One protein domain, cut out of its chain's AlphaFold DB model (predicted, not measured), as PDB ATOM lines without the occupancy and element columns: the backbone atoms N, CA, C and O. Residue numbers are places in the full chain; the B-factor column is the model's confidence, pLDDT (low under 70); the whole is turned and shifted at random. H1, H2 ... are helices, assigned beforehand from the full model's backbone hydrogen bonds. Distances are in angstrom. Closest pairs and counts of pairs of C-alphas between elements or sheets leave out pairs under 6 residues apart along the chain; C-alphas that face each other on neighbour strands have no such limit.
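Overview. This is residues 141 to 204 of the 745 residues of the protein "Putative licD2 protein" of Eggerthella sp. CAG:1427 (UniProt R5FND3). Three helices pack together in a triangle: H1 and H3 lie side by side and run opposite ways, and H2 packs on one side of this pair, steeply tilted to both, meeting H1 near the beginning of H2 and H3 near the end of H2. H2 and H3 make a V joined by a tight turn, while a long loop, residues 160 to 170, swings from the end of H1 to the start of H2. The printed part has 64 residues with three named helices, in the order H1, H2, H3 along the chain, and no named strand; the class is all helix. It is compact, with a radius of gyration of the C-alphas of 11.4 A, and the C-alphas span 32 by 27 by 17 A along their three main axes.

Arrangement. H1, residues 142 to 159, is the longest helix by residues. It touches H3, residues 189 to 201, at a shallow tilt of 26 degrees. The two run opposite ways, and their closest C-alphas, those of Ala 148 and Phe 200, are 5.4 A apart. H1 also touches H2, residues 171 to 187, but with its residues 150 to 154 alone. The closest C-alphas of H1 and H2 are those of Leu 150 and Phe 173, 5.8 A apart. These two helices run the same way at a steep tilt of 51 degrees. H2 touches H3 with residues 180 to 184 alone, and H3 touches H2 with residues 191 to 196 alone. Their closest C-alphas, those of Glu 184 and Ala 192, are 5.1 A apart, and the two helices run opposite ways at a steep tilt of 47 degrees. The helix packing is mostly crossed, but only just: of the three touching pairs, one is at a shallow tilt. In H1, H2 and H3, every O i to N i+4 pair is within hydrogen-bond range.

Along the chain. H1 has 18 residues and measures 25.4 A from its first to its last C-alpha, beginning with C-alpha 142 at (-31.306, 51.453, 23.803). H2 has 17 residues and measures 24.7 A, with C-alpha 171 at (-18.594, 44.322, 14.301). H3 has 13 residues and measures 18.3 A, ending with C-alpha 201 at (-39.365, 51.256, 9.587).

Size, cuts and confidence. The two C-alphas farthest apart are those of Asn 141 and Lys 185, 32.4 A. The first and last printed C-alphas, those of Asn 141 and Ile 204, are 10.5 A apart. The printed part has no cut. The link from H1 to H2, 11 residues, is long; the link from H2 to H3, one residue, is tight. The mean pLDDT of the printed part is 89.2, and residues 165 to 168, in the long link, are under 70.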
ATOM      1  N   ASN A 141     -35.944  52.510  23.884       93.44
ATOM      2  CA  ASN A 141     -35.135  51.379  24.314       93.44
ATOM      3  C   ASN A 141     -33.787  51.332  23.576       93.44
ATOM      4  O   ASN A 141     -33.731  51.045  22.381       93.44
ATOM      5  N   ARG A 142     -32.685  51.467  24.324       89.25
ATOM      6  CA  ARG A 142     -31.306  51.453  23.803       89.25
ATOM      7  C   ARG A 142     -30.979  50.285  22.862       89.25
ATOM      8  O   ARG A 142     -30.327  50.497  21.846       89.25
ATOM      9  N   LYS A 143     -31.417  49.056  23.166       89.94
ATOM     10  CA  LYS A 143     -31.140  47.890  22.303       89.94
ATOM     11  C   LYS A 143     -31.904  47.977  20.982       89.94
ATOM     12  O   LYS A 143     -31.360  47.613  19.944       89.94
ATOM     13  N   LYS A 144     -33.146  48.478  21.012       92.94
ATOM     14  CA  LYS A 144     -33.925  48.740  19.795       92.94
ATOM     15  C   LYS A 144     -33.305  49.873  18.969       92.94
ATOM     16  O   LYS A 144     -33.228  49.728  17.757       92.94
ATOM     17  N   GLN A 145     -32.783  50.929  19.607       91.31
ATOM     18  CA  GLN A 145     -32.025  51.985  18.916       91.31
ATOM     19  C   GLN A 145     -30.823  51.405  18.169       91.31
ATOM     20  O   GLN A 145     -30.654  51.649  16.982       91.31
ATOM     21  N   GLU A 146     -30.002  50.605  18.855       88.69
ATOM     22  CA  GLU A 146     -28.822  49.975  18.254       88.69
ATOM     23  C   GLU A 146     -29.198  49.072  17.072       88.69
ATOM     24  O   GLU A 146     -28.518  49.095  16.050       88.69
ATOM     25  N   SER A 147     -30.295  48.317  17.182       91.81
ATOM     26  CA  SER A 147     -30.815  47.475  16.099       91.81
ATOM     27  C   SER A 147     -31.290  48.298  14.893       91.81
ATOM     28  O   SER A 147     -30.844  48.047  13.775       91.81
ATOM     29  N   ALA A 148     -32.107  49.334  15.117       93.25
ATOM     30  CA  ALA A 148     -32.597  50.216  14.058       93.25
ATOM     31  C   ALA A 148     -31.442  50.938  13.342       93.25
ATOM     32  O   ALA A 148     -31.378  50.952  12.115       93.25
ATOM     33  N   LEU A 149     -30.471  51.463  14.095       90.88
ATOM     34  CA  LEU A 149     -29.278  52.102  13.535       90.88
ATOM     35  C   LEU A 149     -28.432  51.131  12.700       90.88
ATOM     36  O   LEU A 149     -27.888  51.524  11.670       90.88
ATOM     37  N   LEU A 150     -28.312  49.866  13.115       90.12
ATOM     38  CA  LEU A 150     -27.601  48.847  12.339       90.12
ATOM     39  C   LEU A 150     -28.304  48.533  11.017       90.12
ATOM     40  O   LEU A 150     -27.620  48.396   9.999       90.12
ATOM     41  N   ASP A 151     -29.634  48.435  11.025       93.69
ATOM     42  CA  ASP A 151     -30.419  48.230   9.807       93.69
ATOM     43  C   ASP A 151     -30.317  49.438   8.875       93.69
ATOM     44  O   ASP A 151     -30.024  49.265   7.693       93.69
ATOM     45  N   PHE A 152     -30.423  50.656   9.412       93.12
ATOM     46  CA  PHE A 152     -30.234  51.881   8.638       93.12
ATOM     47  C   PHE A 152     -28.831  51.974   8.025       93.12
ATOM     48  O   PHE A 152     -28.687  52.281   6.849       93.12
ATOM     49  N   MET A 153     -27.778  51.655   8.787       89.88
ATOM     50  CA  MET A 153     -26.404  51.630   8.271       89.88
ATOM     51  C   MET A 153     -26.239  50.693   7.074       89.88
ATOM     52  O   MET A 153     -25.498  51.012   6.145       89.88
ATOM     53  N   VAL A 154     -26.861  49.515   7.133       91.50
ATOM     54  CA  VAL A 154     -26.796  48.519   6.056       91.50
ATOM     55  C   VAL A 154     -27.640  48.966   4.871       91.50
ATOM     56  O   VAL A 154     -27.193  48.800   3.741       91.50
ATOM     57  N   TRP A 155     -28.801  49.571   5.122       93.50
ATOM     58  CA  TRP A 155     -29.640  50.167   4.088       93.50
ATOM     59  C   TRP A 155     -28.910  51.293   3.340       93.50
ATOM     60  O   TRP A 155     -28.799  51.207   2.124       93.50
ATOM     61  N   ASP A 156     -28.321  52.266   4.042       90.81
ATOM     62  CA  ASP A 156     -27.549  53.385   3.463       90.81
ATOM     63  C   ASP A 156     -26.379  52.889   2.584       90.81
ATOM     64  O   ASP A 156     -26.180  53.352   1.462       90.81
ATOM     65  N   GLU A 157     -25.624  51.881   3.043       89.75
ATOM     66  CA  GLU A 157     -24.526  51.288   2.257       89.75
ATOM     67  C   GLU A 157     -25.020  50.453   1.062       89.75
ATOM     68  O   GLU A 157     -24.376  50.406   0.006       89.75
ATOM     69  N   LEU A 158     -26.145  49.749   1.218       90.25
ATOM     70  CA  LEU A 158     -26.705  48.932   0.147       90.25
ATOM     71  C   LEU A 158     -27.303  49.817  -0.947       90.25
ATOM     72  O   LEU A 158     -27.038  49.544  -2.117       90.25
ATOM     73  N   GLN A 159     -28.022  50.878  -0.570       90.69
ATOM     74  CA  GLN A 159     -28.650  51.857  -1.460       90.69
ATOM     75  C   GLN A 159     -27.615  52.550  -2.352       90.69
ATOM     76  O   GLN A 159     -27.758  52.579  -3.570       90.69
ATOM     77  N   CYS A 160     -26.537  53.066  -1.758       88.81
ATOM     78  CA  CYS A 160     -25.559  53.843  -2.503       88.81
ATOM     79  C   CYS A 160     -24.698  52.951  -3.408       88.81
ATOM     80  O   CYS A 160     -24.083  51.987  -2.952       88.81
ATOM     81  N   ASN A 161     -24.589  53.282  -4.695       84.00
ATOM     82  CA  ASN A 161     -23.811  52.487  -5.657       84.00
ATOM     83  C   ASN A 161     -22.293  52.582  -5.440       84.00
ATOM     84  O   ASN A 161     -21.540  51.695  -5.836       84.00
ATOM     85  N   ILE A 162     -21.843  53.618  -4.733       84.25
ATOM     86  CA  ILE A 162     -20.439  53.835  -4.383       84.25
ATOM     87  C   ILE A 162     -20.235  53.594  -2.889       84.25
ATOM     88  O   ILE A 162     -21.053  53.999  -2.070       84.25
ATOM     89  N   HIS A 163     -19.114  52.972  -2.525       82.56
ATOM     90  CA  HIS A 163     -18.753  52.712  -1.130       82.56
ATOM     91  C   HIS A 163     -18.790  53.990  -0.274       82.56
ATOM     92  O   HIS A 163     -17.987  54.914  -0.484       82.56
ATOM     93  N   ARG A 164     -19.668  54.027   0.736       78.12
ATOM     94  CA  ARG A 164     -19.796  55.175   1.645       78.12
ATOM     95  C   ARG A 164     -18.605  55.162   2.603       78.12
ATOM     96  O   ARG A 164     -18.351  54.204   3.332       78.12
ATOM     97  N   ARG A 165     -17.798  56.226   2.599       63.00
ATOM     98  CA  ARG A 165     -16.614  56.319   3.469       63.00
ATOM     99  C   ARG A 165     -17.049  56.476   4.930       63.00
ATOM    100  O   ARG A 165     -17.278  57.589   5.375       63.00
ATOM    101  N   SER A 166     -17.096  55.382   5.688       64.94
ATOM    102  CA  SER A 166     -17.257  55.423   7.147       64.94
ATOM    103  C   SER A 166     -16.119  54.673   7.834       64.94
ATOM    104  O   SER A 166     -15.947  53.465   7.671       64.94
ATOM    105  N   SER A 167     -15.324  55.387   8.634       54.31
ATOM    106  CA  SER A 167     -14.216  54.806   9.405       54.31
ATOM    107  C   SER A 167     -14.680  54.049  10.661       54.31
ATOM    108  O   SER A 167     -13.859  53.429  11.338       54.31
ATOM    109  N   LYS A 168     -15.988  54.069  10.975       62.59
ATOM    110  CA  LYS A 168     -16.566  53.593  12.246       62.59
ATOM    111  C   LYS A 168     -17.676  52.547  12.068       62.59
ATOM    112  O   LYS A 168     -18.723  52.631  12.705       62.59
ATOM    113  N   ARG A 169     -17.459  51.523  11.236       74.69
ATOM    114  CA  ARG A 169     -18.393  50.386  11.120       74.69
ATOM    115  C   ARG A 169     -18.174  49.373  12.269       74.69
ATOM    116  O   ARG A 169     -17.083  48.801  12.364       74.69
ATOM    117  N   PRO A 170     -19.160  49.119  13.157       74.44
ATOM    118  CA  PRO A 170     -18.999  48.168  14.260       74.44
ATOM    119  C   PRO A 170     -18.990  46.705  13.780       74.44
ATOM    120  O   PRO A 170     -19.462  46.378  12.696       74.44
ATOM    121  N   THR A 171     -18.536  45.769  14.627       75.50
ATOM    122  CA  THR A 171     -18.594  44.322  14.301       75.50
ATOM    123  C   THR A 171     -20.019  43.868  13.954       75.50
ATOM    124  O   THR A 171     -20.203  43.011  13.091       75.50
ATOM    125  N   ALA A 172     -21.025  44.418  14.640       82.12
ATOM    126  CA  ALA A 172     -22.427  44.084  14.407       82.12
ATOM    127  C   ALA A 172     -22.884  44.467  12.988       82.12
ATOM    128  O   ALA A 172     -23.569  43.671  12.350       82.12
ATOM    129  N   PHE A 173     -22.402  45.595  12.453       86.06
ATOM    130  CA  PHE A 173     -22.653  45.998  11.070       86.06
ATOM    131  C   PHE A 173     -22.125  44.953  10.086       86.06
ATOM    132  O   PHE A 173     -22.856  44.509   9.214       86.06
ATOM    133  N   ILE A 174     -20.891  44.469  10.275       84.25
ATOM    134  CA  ILE A 174     -20.293  43.451   9.394       84.25
ATOM    135  C   ILE A 174     -21.115  42.155   9.382       84.25
ATOM    136  O   ILE A 174     -21.282  41.529   8.336       84.25
ATOM    137  N   LYS A 175     -21.639  41.739  10.542       87.19
ATOM    138  CA  LYS A 175     -22.515  40.562  10.629       87.19
ATOM    139  C   LYS A 175     -23.823  40.790   9.874       87.19
ATOM    140  O   LYS A 175     -24.219  39.922   9.103       87.19
ATOM    141  N   ARG A 176     -24.457  41.947  10.077       91.25
ATOM    142  CA  ARG A 176     -25.722  42.293   9.425       91.25
ATOM    143  C   ARG A 176     -25.562  42.446   7.911       91.25
ATOM    144  O   ARG A 176     -26.332  41.854   7.169       91.25
ATOM    145  N   TRP A 177     -24.500  43.107   7.455       90.31
ATOM    146  CA  TRP A 177     -24.134  43.215   6.040       90.31
ATOM    147  C   TRP A 177     -24.031  41.844   5.363       90.31
ATOM    148  O   TRP A 177     -24.642  41.622   4.326       90.31
ATOM    149  N   LYS A 178     -23.331  40.877   5.978       90.44
ATOM    150  CA  LYS A 178     -23.236  39.507   5.439       90.44
ATOM    151  C   LYS A 178     -24.590  38.812   5.317       90.44
ATOM    152  O   LYS A 178     -24.804  38.088   4.352       90.44
ATOM    153  N   GLN A 179     -25.476  39.005   6.296       94.44
ATOM    154  CA  GLN A 179     -26.829  38.447   6.244       94.44
ATOM    155  C   GLN A 179     -27.605  39.027   5.061       94.44
ATOM    156  O   GLN A 179     -28.186  38.270   4.292       94.44
ATOM    157  N   ILE A 180     -27.555  40.349   4.880       95.62
ATOM    158  CA  ILE A 180     -28.262  41.021   3.787       95.62
ATOM    159  C   ILE A 180     -27.657  40.689   2.422       95.62
ATOM    160  O   ILE A 180     -28.410  40.407   1.503       95.62
ATOM    161  N   LYS A 181     -26.329  40.592   2.278       90.75
ATOM    162  CA  LYS A 181     -25.707  40.137   1.018       90.75
ATOM    163  C   LYS A 181     -26.047  38.684   0.679       90.75
ATOM    164  O   LYS A 181     -26.175  38.350  -0.495       90.75
ATOM    165  N   LYS A 182     -26.199  37.808   1.682       94.50
ATOM    166  CA  LYS A 182     -26.702  36.444   1.454       94.50
ATOM    167  C   LYS A 182     -28.142  36.487   0.933       94.50
ATOM    168  O   LYS A 182     -28.433  35.835  -0.059       94.50
ATOM    169  N   PHE A 183     -28.993  37.299   1.556       96.25
ATOM    170  CA  PHE A 183     -30.375  37.487   1.122       96.25
ATOM    171  C   PHE A 183     -30.470  38.080  -0.296       96.25
ATOM    172  O   PHE A 183     -31.231  37.568  -1.106       96.25
ATOM    173  N   GLU A 184     -29.650  39.087  -0.624       94.12
ATOM    174  CA  GLU A 184     -29.533  39.674  -1.970       94.12
ATOM    175  C   GLU A 184     -29.131  38.628  -3.013       94.12
ATOM    176  O   GLU A 184     -29.690  38.609  -4.104       94.12
ATOM    177  N   LYS A 185     -28.205  37.720  -2.682       94.06
ATOM    178  CA  LYS A 185     -27.814  36.630  -3.588       94.06
ATOM    179  C   LYS A 185     -28.965  35.652  -3.864       94.06
ATOM    180  O   LYS A 185     -29.021  35.080  -4.945       94.06
ATOM    181  N   GLU A 186     -29.832  35.429  -2.882       97.06
ATOM    182  CA  GLU A 186     -30.944  34.473  -2.965       97.06
ATOM    183  C   GLU A 186     -32.202  35.076  -3.616       97.06
ATOM    184  O   GLU A 186     -32.919  34.358  -4.304       97.06
ATOM    185  N   HIS A 187     -32.461  36.376  -3.424       97.12
ATOM    186  CA  HIS A 187     -33.740  37.016  -3.783       97.12
ATOM    187  C   HIS A 187     -33.603  38.269  -4.665       97.12
ATOM    188  O   HIS A 187     -34.609  38.854  -5.056       97.12
ATOM    189  N   GLY A 188     -32.381  38.711  -4.967       94.94
ATOM    190  CA  GLY A 188     -32.113  39.929  -5.732       94.94
ATOM    191  C   GLY A 188     -32.006  41.203  -4.883       94.94
ATOM    192  O   GLY A 188     -32.374  41.257  -3.704       94.94
ATOM    193  N   ARG A 189     -31.464  42.259  -5.504       91.00
ATOM    194  CA  ARG A 189     -31.143  43.545  -4.859       91.00
ATOM    195  C   ARG A 189     -32.376  44.320  -4.413       91.00
ATOM    196  O   ARG A 189     -32.398  44.810  -3.288       91.00
ATOM    197  N   GLU A 190     -33.397  44.403  -5.259       93.75
ATOM    198  CA  GLU A 190     -34.644  45.110  -4.943       93.75
ATOM    199  C   GLU A 190     -35.341  44.497  -3.725       93.75
ATOM    200  O   GLU A 190     -35.700  45.210  -2.787       93.75
ATOM    201  N   ALA A 191     -35.441  43.164  -3.678       96.88
ATOM    202  CA  ALA A 191     -35.996  42.451  -2.532       96.88
ATOM    203  C   ALA A 191     -35.177  42.702  -1.257       96.88
ATOM    204  O   ALA A 191     -35.748  42.915  -0.187       96.88
ATOM    205  N   ALA A 192     -33.842  42.713  -1.353       96.62
ATOM    206  CA  ALA A 192     -32.965  42.992  -0.218       96.62
ATOM    207  C   ALA A 192     -33.111  44.429   0.309       96.62
ATOM    208  O   ALA A 192     -33.196  44.618   1.525       96.62
ATOM    209  N   LEU A 193     -33.176  45.420  -0.588       95.12
ATOM    210  CA  LEU A 193     -33.415  46.827  -0.252       95.12
ATOM    211  C   LEU A 193     -34.780  47.015   0.411       95.12
ATOM    212  O   LEU A 193     -34.865  47.624   1.478       95.12
ATOM    213  N   LYS A 194     -35.834  46.426  -0.162       96.38
ATOM    214  CA  LYS A 194     -37.180  46.444   0.418       96.38
ATOM    215  C   LYS A 194     -37.195  45.814   1.812       96.38
ATOM    216  O   LYS A 194     -37.678  46.430   2.758       96.38
ATOM    217  N   TYR A 195     -36.595  44.634   1.969       97.62
ATOM    218  CA  TYR A 195     -36.531  43.923   3.246       97.62
ATOM    219  C   TYR A 195     -35.813  44.725   4.341       97.62
ATOM    220  O   TYR A 195     -36.315  44.828   5.463       97.62
ATOM    221  N   ILE A 196     -34.639  45.300   4.048       97.12
ATOM    222  CA  ILE A 196     -33.890  46.070   5.053       97.12
ATOM    223  C   ILE A 196     -34.597  47.387   5.398       97.12
ATOM    224  O   ILE A 196     -34.666  47.737   6.578       97.12
ATOM    225  N   ARG A 197     -35.191  48.064   4.402       95.94
ATOM    226  CA  ARG A 197     -35.994  49.282   4.585       95.94
ATOM    227  C   ARG A 197     -37.206  49.012   5.477       95.94
ATOM    228  O   ARG A 197     -37.396  49.699   6.475       95.94
ATOM    229  N   GLU A 198     -38.001  47.991   5.168       96.75
ATOM    230  CA  GLU A 198     -39.182  47.636   5.963       96.75
ATOM    231  C   GLU A 198     -38.816  47.232   7.393       96.75
ATOM    232  O   GLU A 198     -39.504  47.616   8.336       96.75
ATOM    233  N   ASN A 199     -37.729  46.481   7.582       96.62
ATOM    234  CA  ASN A 199     -37.261  46.131   8.922       96.62
ATOM    235  C   ASN A 199     -36.864  47.359   9.734       96.62
ATOM    236  O   ASN A 199     -37.185  47.420  10.921       96.62
ATOM    237  N   PHE A 200     -36.196  48.335   9.116       96.00
ATOM    238  CA  PHE A 200     -35.887  49.601   9.768       96.00
ATOM    239  C   PHE A 200     -37.168  50.333  10.197       96.00
ATOM    240  O   PHE A 200     -37.327  50.633  11.381       96.00
ATOM    241  N   PHE A 201     -38.122  50.537   9.281       95.31
ATOM    242  CA  PHE A 201     -39.365  51.256   9.587       95.31
ATOM    243  C   PHE A 201     -40.258  50.537  10.612       95.31
ATOM    244  O   PHE A 201     -40.924  51.197  11.400       95.31
ATOM    245  N   LYS A 202     -40.218  49.199  10.691       95.50
ATOM    246  CA  LYS A 202     -40.911  48.416  11.739       95.50
ATOM    247  C   LYS A 202     -40.367  48.654  13.156       95.50
ATOM    248  O   LYS A 202     -41.024  48.287  14.128       95.50
ATOM    249  N   GLN A 203     -39.148  49.180  13.289       94.12
ATOM    250  CA  GLN A 203     -38.466  49.362  14.578       94.12
ATOM    251  C   GLN A 203     -38.566  50.783  15.135       94.12
ATOM    252  O   GLN A 203     -38.301  50.970  16.327       94.12
ATOM    253  N   ILE A 204     -38.892  51.768  14.297       94.50
ATOM    254  CA  ILE A 204     -38.936  53.179  14.686       94.50
ATOM    255  C   ILE A 204     -40.377  53.646  14.951       94.50
ATOM    256  O   ILE A 204     -41.311  53.047  14.420       94.50
TER     257      ILE A 204